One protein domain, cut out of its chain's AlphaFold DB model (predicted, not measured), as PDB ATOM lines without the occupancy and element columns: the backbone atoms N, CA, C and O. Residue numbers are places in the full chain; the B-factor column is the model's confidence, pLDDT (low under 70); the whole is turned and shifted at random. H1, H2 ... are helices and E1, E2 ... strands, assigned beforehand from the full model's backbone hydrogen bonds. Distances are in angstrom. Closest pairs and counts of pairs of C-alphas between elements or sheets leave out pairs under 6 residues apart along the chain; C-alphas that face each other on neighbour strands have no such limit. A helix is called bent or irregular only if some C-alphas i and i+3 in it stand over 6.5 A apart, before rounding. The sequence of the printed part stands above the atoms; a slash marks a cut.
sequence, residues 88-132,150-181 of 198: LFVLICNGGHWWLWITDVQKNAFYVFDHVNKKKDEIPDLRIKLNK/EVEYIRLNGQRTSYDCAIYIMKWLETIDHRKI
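This is residues 88 to 132 and 150 to 181 of the 198 residues of the protein "uncharacterized protein LOC110278225" of Arachis duranensis (UniProt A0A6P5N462). A strongly twisted sheet of four strands forms a wall, with one longer helix, H2, lying over one face and running along the strands over E2. The short helix H1 belongs to the stretch between E3 and the cut, and it only grazes the sheet. The printed part has 77 residues with four named strands and two named helices, in the order E1 E2 E3 H1 E4 H2. The sheet order is E1, E2, E3, E4; it is mixed, with E1 to E3 antiparallel and E4 parallel to E3, and the class is mixed, helices and strands. The whole is compact, with a radius of gyration of the C-alphas of 12.0 A, and rounded, spanning 34 by 28 by 19 A.

E1, residues 88 to 94, begins at C-alpha 88 at (3.121, -4.553, -24.562) and is 19.3 A long. E2, residues 97 to 104, is the longest strand, at 23.2 A. E3, residues 109 to 114, measures 16.4 A and ends at C-alpha 114 at (-3.096, -12.553, -36.908). H1 holds residues 125 to 128, 5.2 A. E4 holds residues 152 to 155, 9.6 A. H2, residues 162 to 175, is 20.3 A long and ends at C-alpha 175 at (11.228, -9.055, -37.178); it is irregular, with C-alphas 163 and 166 7.7 A apart.

E1, E2 and E3 form a meander, each strand the antiparallel neighbour of the one before, and E1 with E2 and E2 with E3 are hairpins. Between E1 and E2, N 90 and O 101 are 2.9 A apart, within hydrogen-bond range. Between E2 and E3, N 102 and O 111 are at 2.8 A. E3 and E4 are parallel, with directions 29 degrees apart, and N 154 and O 112 are at 2.8 A. E1 and E4 are the edge strands. With H2 on one face, the sheet makes two layers, a sheet and a helix. The height of H2 over the sheet is 9.0 A, and its line and that of E2 stand at 1 degrees on the local plane. The closest C-alphas of E2 and H2 are those of Trp 98 and Cys 165, 5.7 A apart. H1 grazes the sheet with residues 127 to 128; its closest C-alpha pair with E4 is Ile 128 and Tyr 153, 6.7 A. H1 and H2 are apart. In H2, 8 of 10 O i to N i+4 pairs are within hydrogen-bond range; H1 is too short for such a pair.

The two C-alphas farthest apart, those of Gln 106 and Thr 161, are 34.2 A apart. Residues 133 to 149 are not printed, and C-alphas 132 and 150 are 11.7 A apart across this cut. Of the links printed whole, none is long. The mean pLDDT of the printed part is 72.0, and 22 residues are under 70, among them residues 129 to 132 and 157 to 166.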
ATOM      1  N   LEU A  88       3.571  -3.303 -25.176       70.19
ATOM      2  CA  LEU A  88       3.121  -4.553 -24.562       70.19
ATOM      3  C   LEU A  88       2.758  -5.558 -25.654       70.19
ATOM      4  O   LEU A  88       1.962  -5.254 -26.538       70.19
ATOM      5  N   PHE A  89       3.315  -6.761 -25.558       73.94
ATOM      6  CA  PHE A  89       3.009  -7.882 -26.441       73.94
ATOM      7  C   PHE A  89       2.219  -8.927 -25.656       73.94
ATOM      8  O   PHE A  89       2.704  -9.434 -24.644       73.94
ATOM      9  N   VAL A  90       1.012  -9.259 -26.113       75.69
ATOM     10  CA  VAL A  90       0.157 -10.275 -25.485       75.69
ATOM     11  C   VAL A  90      -0.155 -11.356 -26.504       75.69
ATOM     12  O   VAL A  90      -0.834 -11.122 -27.500       75.69
ATOM     13  N   LEU A  91       0.348 -12.561 -26.257       74.62
ATOM     14  CA  LEU A  91       0.051 -13.721 -27.082       74.62
ATOM     15  C   LEU A  91      -1.238 -14.388 -26.588       74.62
ATOM     16  O   LEU A  91      -1.335 -14.763 -25.421       74.62
ATOM     17  N   ILE A  92      -2.216 -14.550 -27.478       72.31
ATOM     18  CA  ILE A  92      -3.519 -15.135 -27.154       72.31
ATOM     19  C   ILE A  92      -3.677 -16.462 -27.894       72.31
ATOM     20  O   ILE A  92      -3.411 -16.546 -29.092       72.31
ATOM     21  N   CYS A  93      -4.130 -17.488 -27.170       76.44
ATOM     22  CA  CYS A  93      -4.514 -18.786 -27.715       76.44
ATOM     23  C   CYS A  93      -5.986 -19.056 -27.424       76.44
ATOM     24  O   CYS A  93      -6.396 -19.057 -26.262       76.44
ATOM     25  N   ASN A  94      -6.772 -19.336 -28.459       68.75
ATOM     26  CA  ASN A  94      -8.147 -19.795 -28.300       68.75
ATOM     27  C   ASN A  94      -8.458 -20.898 -29.313       68.75
ATOM     28  O   ASN A  94      -8.301 -20.698 -30.516       68.75
ATOM     29  N   GLY A  95      -8.900 -22.063 -28.836       68.06
ATOM     30  CA  GLY A  95      -9.311 -23.174 -29.702       68.06
ATOM     31  C   GLY A  95      -8.216 -23.683 -30.652       68.06
ATOM     32  O   GLY A  95      -8.530 -24.101 -31.759       68.06
ATOM     33  N   GLY A  96      -6.940 -23.604 -30.254       69.75
ATOM     34  CA  GLY A  96      -5.796 -23.988 -31.095       69.75
ATOM     35  C   GLY A  96      -5.335 -22.907 -32.080       69.75
ATOM     36  O   GLY A  96      -4.351 -23.110 -32.786       69.75
ATOM     37  N   HIS A  97      -6.003 -21.752 -32.102       75.38
ATOM     38  CA  HIS A  97      -5.616 -20.587 -32.891       75.38
ATOM     39  C   HIS A  97      -4.790 -19.612 -32.052       75.38
ATOM     40  O   HIS A  97      -5.205 -19.274 -30.943       75.38
ATOM     41  N   TRP A  98      -3.671 -19.122 -32.591       77.88
ATOM     42  CA  TRP A  98      -2.803 -18.154 -31.913       77.88
ATOM     43  C   TRP A  98      -2.706 -16.833 -32.676       77.88
ATOM     44  O   TRP A  98      -2.466 -16.828 -33.883       77.88
ATOM     45  N   TRP A  99      -2.833 -15.718 -31.962       80.00
ATOM     46  CA  TRP A  99      -2.641 -14.369 -32.499       80.00
ATOM     47  C   TRP A  99      -1.960 -13.467 -31.469       80.00
ATOM     48  O   TRP A  99      -1.967 -13.749 -30.269       80.00
ATOM     49  N   LEU A 100      -1.349 -12.388 -31.941       82.38
ATOM     50  CA  LEU A 100      -0.553 -11.473 -31.133       82.38
ATOM     51  C   LEU A 100      -1.252 -10.122 -31.029       82.38
ATOM     52  O   LEU A 100      -1.619  -9.524 -32.033       82.38
ATOM     53  N   TRP A 101      -1.402  -9.629 -29.810       81.38
ATOM     54  CA  TRP A 101      -1.795  -8.258 -29.525       81.38
ATOM     55  C   TRP A 101      -0.555  -7.426 -29.238       81.38
ATOM     56  O   TRP A 101       0.341  -7.870 -28.519       81.38
ATOM     57  N   ILE A 102      -0.517  -6.224 -29.798       80.94
ATOM     58  CA  ILE A 102       0.549  -5.253 -29.582       80.94
ATOM     59  C   ILE A 102      -0.098  -3.944 -29.155       80.94
ATOM     60  O   ILE A 102      -0.878  -3.363 -29.904       80.94
ATOM     61  N   THR A 103       0.257  -3.463 -27.973       78.12
ATOM     62  CA  THR A 103      -0.096  -2.117 -27.520       78.12
ATOM     63  C   THR A 103       1.119  -1.227 -27.686       78.12
ATOM     64  O   THR A 103       2.155  -1.484 -27.077       78.12
ATOM     65  N   ASP A 104       0.996  -0.183 -28.499       75.75
ATOM     66  CA  ASP A 104       1.973   0.895 -28.607       75.75
ATOM     67  C   ASP A 104       1.525   2.031 -27.689       75.75
ATOM     68  O   ASP A 104       0.613   2.793 -28.011       75.75
ATOM     69  N   VAL A 105       2.157   2.115 -26.517       69.06
ATOM     70  CA  VAL A 105       1.803   3.093 -25.484       69.06
ATOM     71  C   VAL A 105       2.140   4.517 -25.938       69.06
ATOM     72  O   VAL A 105       1.427   5.447 -25.579       69.06
ATOM     73  N   GLN A 106       3.170   4.712 -26.770       70.31
ATOM     74  CA  GLN A 106       3.517   6.048 -27.281       70.31
ATOM     75  C   GLN A 106       2.469   6.574 -28.256       70.31
ATOM     76  O   GLN A 106       2.188   7.768 -28.280       70.31
ATOM     77  N   LYS A 107       1.908   5.682 -29.077       74.31
ATOM     78  CA  LYS A 107       0.873   6.035 -30.055       74.31
ATOM     79  C   LYS A 107      -0.544   5.920 -29.498       74.31
ATOM     80  O   LYS A 107      -1.478   6.178 -30.250       74.31
ATOM     81  N   ASN A 108      -0.689   5.497 -28.239       73.56
ATOM     82  CA  ASN A 108      -1.955   5.090 -27.634       73.56
ATOM     83  C   ASN A 108      -2.794   4.215 -28.590       73.56
ATOM     84  O   ASN A 108      -3.926   4.541 -28.936       73.56
ATOM     85  N   ALA A 109      -2.179   3.156 -29.125       76.25
ATOM     86  CA  ALA A 109      -2.772   2.352 -30.190       76.25
ATOM     87  C   ALA A 109      -2.648   0.853 -29.919       76.25
ATOM     88  O   ALA A 109      -1.627   0.375 -29.419       76.25
ATOM     89  N   PHE A 110      -3.676   0.113 -30.325       80.56
ATOM     90  CA  PHE A 110      -3.740  -1.340 -30.235       80.56
ATOM     91  C   PHE A 110      -3.747  -1.955 -31.628       80.56
ATOM     92  O   PHE A 110      -4.511  -1.544 -32.505       80.56
ATOM     93  N   TYR A 111      -2.917  -2.977 -31.804       82.50
ATOM     94  CA  TYR A 111      -2.804  -3.731 -33.038       82.50
ATOM     95  C   TYR A 111      -3.005  -5.213 -32.765       82.50
ATOM     96  O   TYR A 111      -2.471  -5.761 -31.797       82.50
ATOM     97  N   VAL A 112      -3.710  -5.879 -33.670       83.81
ATOM     98  CA  VAL A 112      -3.856  -7.331 -33.674       83.81
ATOM     99  C   VAL A 112      -3.155  -7.894 -34.891       83.81
ATOM    100  O   VAL A 112      -3.498  -7.595 -36.030       83.81
ATOM    101  N   PHE A 113      -2.156  -8.718 -34.619       82.25
ATOM    102  CA  PHE A 113      -1.370  -9.459 -35.585       82.25
ATOM    103  C   PHE A 113      -1.893 -10.883 -35.614       82.25
ATOM    104  O   PHE A 113      -1.730 -11.656 -34.668       82.25
ATOM    105  N   ASP A 114      -2.527 -11.234 -36.718       81.25
ATOM    106  CA  ASP A 114      -3.096 -12.553 -36.908       81.25
ATOM    107  C   ASP A 114      -2.693 -13.066 -38.290       81.25
ATOM    108  O   ASP A 114      -2.582 -12.334 -39.277       81.25
ATOM    109  N   HIS A 115      -2.387 -14.353 -38.325       75.88
ATOM    110  CA  HIS A 115      -1.929 -15.034 -39.522       75.88
ATOM    111  C   HIS A 115      -3.095 -15.440 -40.427       75.88
ATOM    112  O   HIS A 115      -2.864 -15.846 -41.568       75.88
ATOM    113  N   VAL A 116      -4.338 -15.365 -39.934       74.31
ATOM    114  CA  VAL A 116      -5.518 -15.632 -40.755       74.31
ATOM    115  C   VAL A 116      -5.614 -14.581 -41.851       74.31
ATOM    116  O   VAL A 116      -5.854 -13.402 -41.607       74.31
ATOM    117  N   ASN A 117      -5.507 -15.025 -43.098       71.44
ATOM    118  CA  ASN A 117      -5.700 -14.166 -44.260       71.44
ATOM    119  C   ASN A 117      -7.194 -13.983 -44.587       71.44
ATOM    120  O   ASN A 117      -7.632 -14.255 -45.703       71.44
ATOM    121  N   LYS A 118      -7.982 -13.551 -43.599       75.25
ATOM    122  CA  LYS A 118      -9.389 -13.165 -43.763       75.25
ATOM    123  C   LYS A 118      -9.522 -11.650 -43.737       75.25
ATOM    124  O   LYS A 118      -8.643 -10.943 -43.242       75.25
ATOM    125  N   LYS A 119     -10.598 -11.136 -44.326       72.75
ATOM    126  CA  LYS A 119     -10.948  -9.715 -44.198       72.75
ATOM    127  C   LYS A 119     -11.425  -9.427 -42.774       72.75
ATOM    128  O   LYS A 119     -11.917 -10.332 -42.108       72.75
ATOM    129  N   LYS A 120     -11.295  -8.167 -42.340       72.50
ATOM    130  CA  LYS A 120     -11.764  -7.691 -41.025       72.50
ATOM    131  C   LYS A 120     -13.215  -8.113 -40.764       72.50
ATOM    132  O   LYS A 120     -13.502  -8.657 -39.710       72.50
ATOM    133  N   ASP A 121     -14.065  -7.987 -41.779       75.94
ATOM    134  CA  ASP A 121     -15.503  -8.289 -41.717       75.94
ATOM    135  C   ASP A 121     -15.822  -9.788 -41.531       75.94
ATOM    136  O   ASP A 121     -16.936 -10.157 -41.178       75.94
ATOM    137  N   GLU A 122     -14.850 -10.671 -41.776       76.94
ATOM    138  CA  GLU A 122     -14.988 -12.129 -41.631       76.94
ATOM    139  C   GLU A 122     -14.369 -12.650 -40.323       76.94
ATOM    140  O   GLU A 122     -14.369 -13.858 -40.050       76.94
ATOM    141  N   ILE A 123     -13.764 -11.757 -39.540       77.06
ATOM    142  CA  ILE A 123     -13.081 -12.090 -38.299       77.06
ATOM    143  C   ILE A 123     -14.063 -11.896 -37.144       77.06
ATOM    144  O   ILE A 123     -14.714 -10.859 -37.072       77.06
ATOM    145  N   PRO A 124     -14.178 -12.869 -36.221       73.94
ATOM    146  CA  PRO A 124     -15.082 -12.738 -35.089       73.94
ATOM    147  C   PRO A 124     -14.785 -11.483 -34.269       73.94
ATOM    148  O   PRO A 124     -13.627 -11.249 -33.917       73.94
ATOM    149  N   ASP A 125     -15.836 -10.762 -33.876       70.62
ATOM    150  CA  ASP A 125     -15.767  -9.568 -33.023       70.62
ATOM    151  C   ASP A 125     -14.867  -9.762 -31.799       70.62
ATOM    152  O   ASP A 125     -14.095  -8.879 -31.461       70.62
ATOM    153  N   LEU A 126     -14.864 -10.954 -31.195       69.31
ATOM    154  CA  LEU A 126     -14.004 -11.308 -30.056       69.31
ATOM    155  C   LEU A 126     -12.492 -11.149 -30.309       69.31
ATOM    156  O   LEU A 126     -11.711 -11.180 -29.362       69.31
ATOM    157  N   ARG A 127     -12.055 -11.056 -31.571       69.88
ATOM    158  CA  ARG A 127     -10.645 -10.863 -31.946       69.88
ATOM    159  C   ARG A 127     -10.291  -9.407 -32.234       69.88
ATOM    160  O   ARG A 127      -9.107  -9.088 -32.227       69.88
ATOM    161  N   ILE A 128     -11.283  -8.569 -32.528       71.38
ATOM    162  CA  ILE A 128     -11.096  -7.183 -32.980       71.38
ATOM    163  C   ILE A 128     -11.628  -6.190 -31.943       71.38
ATOM    164  O   ILE A 128     -11.079  -5.109 -31.783       71.38
ATOM    165  N   LYS A 129     -12.680  -6.543 -31.213       67.19
ATOM    166  CA  LYS A 129     -13.228  -5.714 -30.149       67.19
ATOM    167  C   LYS A 129     -12.511  -6.027 -28.849       67.19
ATOM    168  O   LYS A 129     -12.444  -7.181 -28.416       67.19
ATOM    169  N   LEU A 130     -11.980  -4.985 -28.222       59.72
ATOM    170  CA  LEU A 130     -11.513  -5.060 -26.845       59.72
ATOM    171  C   LEU A 130     -12.708  -5.386 -25.935       59.72
ATOM    172  O   LEU A 130     -13.641  -4.598 -25.783       59.72
ATOM    173  N   ASN A 131     -12.667  -6.547 -25.283       55.50
ATOM    174  CA  ASN A 131     -13.487  -6.802 -24.101       55.50
ATOM    175  C   ASN A 131     -12.852  -6.062 -22.924       55.50
ATOM    176  O   ASN A 131     -11.828  -6.529 -22.454       55.50
ATOM    177  N   LYS A 132     -13.421  -4.942 -22.462       51.88
ATOM    178  CA  LYS A 132     -12.972  -4.138 -21.301       51.88
ATOM    179  C   LYS A 132     -11.544  -4.447 -20.805       51.88
ATOM    180  O   LYS A 132     -11.351  -5.076 -19.762       51.88
ATOM    181  N   GLU A 150     -12.858  -1.060 -31.729       70.88
ATOM    182  CA  GLU A 150     -12.261  -1.881 -32.766       70.88
ATOM    183  C   GLU A 150     -10.771  -1.581 -32.875       70.88
ATOM    184  O   GLU A 150     -10.353  -0.497 -33.286       70.88
ATOM    185  N   VAL A 151      -9.960  -2.583 -32.564       76.25
ATOM    186  CA  VAL A 151      -8.516  -2.502 -32.748       76.25
ATOM    187  C   VAL A 151      -8.137  -2.639 -34.210       76.25
ATOM    188  O   VAL A 151      -8.848  -3.213 -35.045       76.25
ATOM    189  N   GLU A 152      -6.948  -2.145 -34.523       81.38
ATOM    190  CA  GLU A 152      -6.430  -2.268 -35.864       81.38
ATOM    191  C   GLU A 152      -5.972  -3.703 -36.145       81.38
ATOM    192  O   GLU A 152      -5.005  -4.203 -35.569       81.38
ATOM    193  N   TYR A 153      -6.666  -4.367 -37.070       81.81
ATOM    194  CA  TYR A 153      -6.322  -5.712 -37.507       81.81
ATOM    195  C   TYR A 153      -5.305  -5.675 -38.647       81.81
ATOM    196  O   TYR A 153      -5.598  -5.246 -39.768       81.81
ATOM    197  N   ILE A 154      -4.108  -6.178 -38.377       81.44
ATOM    198  CA  ILE A 154      -3.007  -6.214 -39.328       81.44
ATOM    199  C   ILE A 154      -2.932  -7.600 -39.955       81.44
ATOM    200  O   ILE A 154      -2.579  -8.592 -39.318       81.44
ATOM    201  N   ARG A 155      -3.238  -7.642 -41.256       75.31
ATOM    202  CA  ARG A 155      -3.144  -8.856 -42.070       75.31
ATOM    203  C   ARG A 155      -1.700  -9.175 -42.407       75.31
ATOM    204  O   ARG A 155      -0.996  -8.370 -43.027       75.31
ATOM    205  N   LEU A 156      -1.308 -10.398 -42.081       72.19
ATOM    206  CA  LEU A 156       0.030 -10.908 -42.318       72.19
ATOM    207  C   LEU A 156      -0.042 -12.024 -43.347       72.19
ATOM    208  O   LEU A 156      -0.803 -12.979 -43.214       72.19
ATOM    209  N   ASN A 157       0.775 -11.913 -44.389       65.50
ATOM    210  CA  ASN A 157       0.970 -13.025 -45.307       65.50
ATOM    211  C   ASN A 157       1.949 -13.995 -44.657       65.50
ATOM    212  O   ASN A 157       3.121 -13.655 -44.508       65.50
ATOM    213  N   GLY A 158       1.489 -15.177 -44.254       58.72
ATOM    214  CA  GLY A 158       2.395 -16.121 -43.604       58.72
ATOM    215  C   GLY A 158       1.929 -17.562 -43.566       58.72
ATOM    216  O   GLY A 158       2.738 -18.448 -43.798       58.72
ATOM    217  N   GLN A 159       0.652 -17.842 -43.319       56.62
ATOM    218  CA  GLN A 159       0.301 -19.210 -42.958       56.62
ATOM    219  C   GLN A 159      -0.154 -20.075 -44.139       56.62
ATOM    220  O   GLN A 159      -1.068 -19.717 -44.879       56.62
ATOM    221  N   ARG A 160       0.464 -21.259 -44.255       55.78
ATOM    222  CA  ARG A 160      -0.051 -22.393 -45.038       55.78
ATOM    223  C   ARG A 160      -0.793 -23.422 -44.172       55.78
ATOM    224  O   ARG A 160      -1.689 -24.076 -44.691       55.78
ATOM    225  N   THR A 161      -0.465 -23.556 -42.880       57.94
ATOM    226  CA  THR A 161      -1.078 -24.538 -41.960       57.94
ATOM    227  C   THR A 161      -1.211 -23.999 -40.522       57.94
ATOM    228  O   THR A 161      -0.353 -23.261 -40.041       57.94
ATOM    229  N   SER A 162      -2.269 -24.390 -39.802       58.97
ATOM    230  CA  SER A 162      -2.579 -23.947 -38.426       58.97
ATOM    231  C   SER A 162      -1.591 -24.421 -37.350       58.97
ATOM    232  O   SER A 162      -1.662 -23.975 -36.207       58.97
ATOM    233  N   TYR A 163      -0.665 -25.324 -37.667       57.59
ATOM    234  CA  TYR A 163       0.302 -25.850 -36.696       57.59
ATOM    235  C   TYR A 163       1.501 -24.918 -36.489       57.59
ATOM    236  O   TYR A 163       2.122 -24.934 -35.429       57.59
ATOM    237  N   ASP A 164       1.761 -24.028 -37.446       66.12
ATOM    238  CA  ASP A 164       2.928 -23.148 -37.411       66.12
ATOM    239  C   ASP A 164       2.663 -21.818 -36.687       66.12
ATOM    240  O   ASP A 164       3.549 -20.963 -36.630       66.12
ATOM    241  N   CYS A 165       1.461 -21.599 -36.127       67.31
ATOM    242  CA  CYS A 165       1.063 -20.292 -35.585       67.31
ATOM    243  C   CYS A 165       2.079 -19.733 -34.581       67.31
ATOM    244  O   CYS A 165       2.486 -18.581 -34.695       67.31
ATOM    245  N   ALA A 166       2.511 -20.549 -33.614       66.62
ATOM    246  CA  ALA A 166       3.451 -20.118 -32.582       66.62
ATOM    247  C   ALA A 166       4.823 -19.745 -33.170       66.62
ATOM    248  O   ALA A 166       5.425 -18.759 -32.752       66.62
ATOM    249  N   ILE A 167       5.288 -20.480 -34.185       73.31
ATOM    250  CA  ILE A 167       6.563 -20.216 -34.866       73.31
ATOM    251  C   ILE A 167       6.499 -18.874 -35.605       73.31
ATOM    252  O   ILE A 167       7.421 -18.064 -35.494       73.31
ATOM    253  N   TYR A 168       5.394 -18.601 -36.309       71.19
ATOM    254  CA  TYR A 168       5.186 -17.318 -36.984       71.19
ATOM    255  C   TYR A 168       5.152 -16.148 -35.998       71.19
ATOM    256  O   TYR A 168       5.815 -15.143 -36.241       71.19
ATOM    257  N   ILE A 169       4.463 -16.294 -34.863       71.88
ATOM    258  CA  ILE A 169       4.402 -15.263 -33.815       71.88
ATOM    259  C   ILE A 169       5.799 -14.943 -33.279       71.88
ATOM    260  O   ILE A 169       6.168 -13.775 -33.199       71.88
ATOM    261  N   MET A 170       6.590 -15.965 -32.943       73.69
ATOM    262  CA  MET A 170       7.947 -15.767 -32.423       73.69
ATOM    263  C   MET A 170       8.832 -15.040 -33.437       73.69
ATOM    264  O   MET A 170       9.554 -14.111 -33.090       73.69
ATOM    265  N   LYS A 171       8.715 -15.402 -34.717       73.38
ATOM    266  CA  LYS A 171       9.472 -14.755 -35.789       73.38
ATOM    267  C   LYS A 171       9.013 -13.328 -36.061       73.38
ATOM    268  O   LYS A 171       9.811 -12.472 -36.432       73.38
ATOM    269  N   TRP A 172       7.731 -13.039 -35.877       73.94
ATOM    270  CA  TRP A 172       7.222 -11.677 -35.938       73.94
ATOM    271  C   TRP A 172       7.729 -10.830 -34.782       73.94
ATOM    272  O   TRP A 172       8.141  -9.705 -35.021       73.94
ATOM    273  N   LEU A 173       7.793 -11.366 -33.563       73.94
ATOM    274  CA  LEU A 173       8.419 -10.656 -32.444       73.94
ATOM    275  C   LEU A 173       9.886 -10.306 -32.738       73.94
ATOM    276  O   LEU A 173      10.338  -9.227 -32.377       73.94
ATOM    277  N   GLU A 174      10.601 -11.178 -33.449       72.19
ATOM    278  CA  GLU A 174      11.983 -10.936 -33.879       72.19
ATOM    279  C   GLU A 174      12.099  -9.895 -35.013       72.19
ATOM    280  O   GLU A 174      13.085  -9.165 -35.087       72.19
ATOM    281  N   THR A 175      11.112  -9.813 -35.913       70.81
ATOM    282  CA  THR A 175      11.228  -9.055 -37.178       70.81
ATOM    283  C   THR A 175      10.368  -7.795 -37.269       70.81
ATOM    284  O   THR A 175      10.605  -6.962 -38.147       70.81
ATOM    285  N   ILE A 176       9.369  -7.632 -36.400       72.31
ATOM    286  CA  ILE A 176       8.495  -6.460 -36.394       72.31
ATOM    287  C   ILE A 176       9.295  -5.240 -35.937       72.31
ATOM    288  O   ILE A 176       9.684  -5.101 -34.779       72.31
ATOM    289  N   ASP A 177       9.451  -4.291 -36.855       72.50
ATOM    290  CA  ASP A 177       9.826  -2.924 -36.518       72.50
ATOM    291  C   ASP A 177       8.553  -2.119 -36.228       72.50
ATOM    292  O   ASP A 177       7.851  -1.663 -37.137       72.50
ATOM    293  N   HIS A 178       8.256  -1.934 -34.943       65.94
ATOM    294  CA  HIS A 178       7.071  -1.216 -34.472       65.94
ATOM    295  C   HIS A 178       6.968   0.224 -35.001       65.94
ATOM    296  O   HIS A 178       5.872   0.769 -35.159       65.94
ATOM    297  N   ARG A 179       8.100   0.869 -35.315       66.94
ATOM    298  CA  ARG A 179       8.119   2.242 -35.851       66.94
ATOM    299  C   ARG A 179       7.578   2.285 -37.271       66.94
ATOM    300  O   ARG A 179       7.086   3.315 -37.721       66.94
ATOM    301  N   LYS A 180       7.660   1.154 -37.970       72.56
ATOM    302  CA  LYS A 180       7.197   0.985 -39.344       72.56
ATOM    303  C   LYS A 180       5.773   0.445 -39.431       72.56
ATOM    304  O   LYS A 180       5.261   0.360 -40.549       72.56
ATOM    305  N   ILE A 181       5.127   0.144 -38.297       70.56
ATOM    306  CA  ILE A 181       3.705  -0.203 -38.265       70.56
ATOM    307  C   ILE A 181       2.890   1.041 -38.655       70.56
ATOM    308  O   ILE A 181       2.740   1.983 -37.880       70.56
TER     309      ILE A 181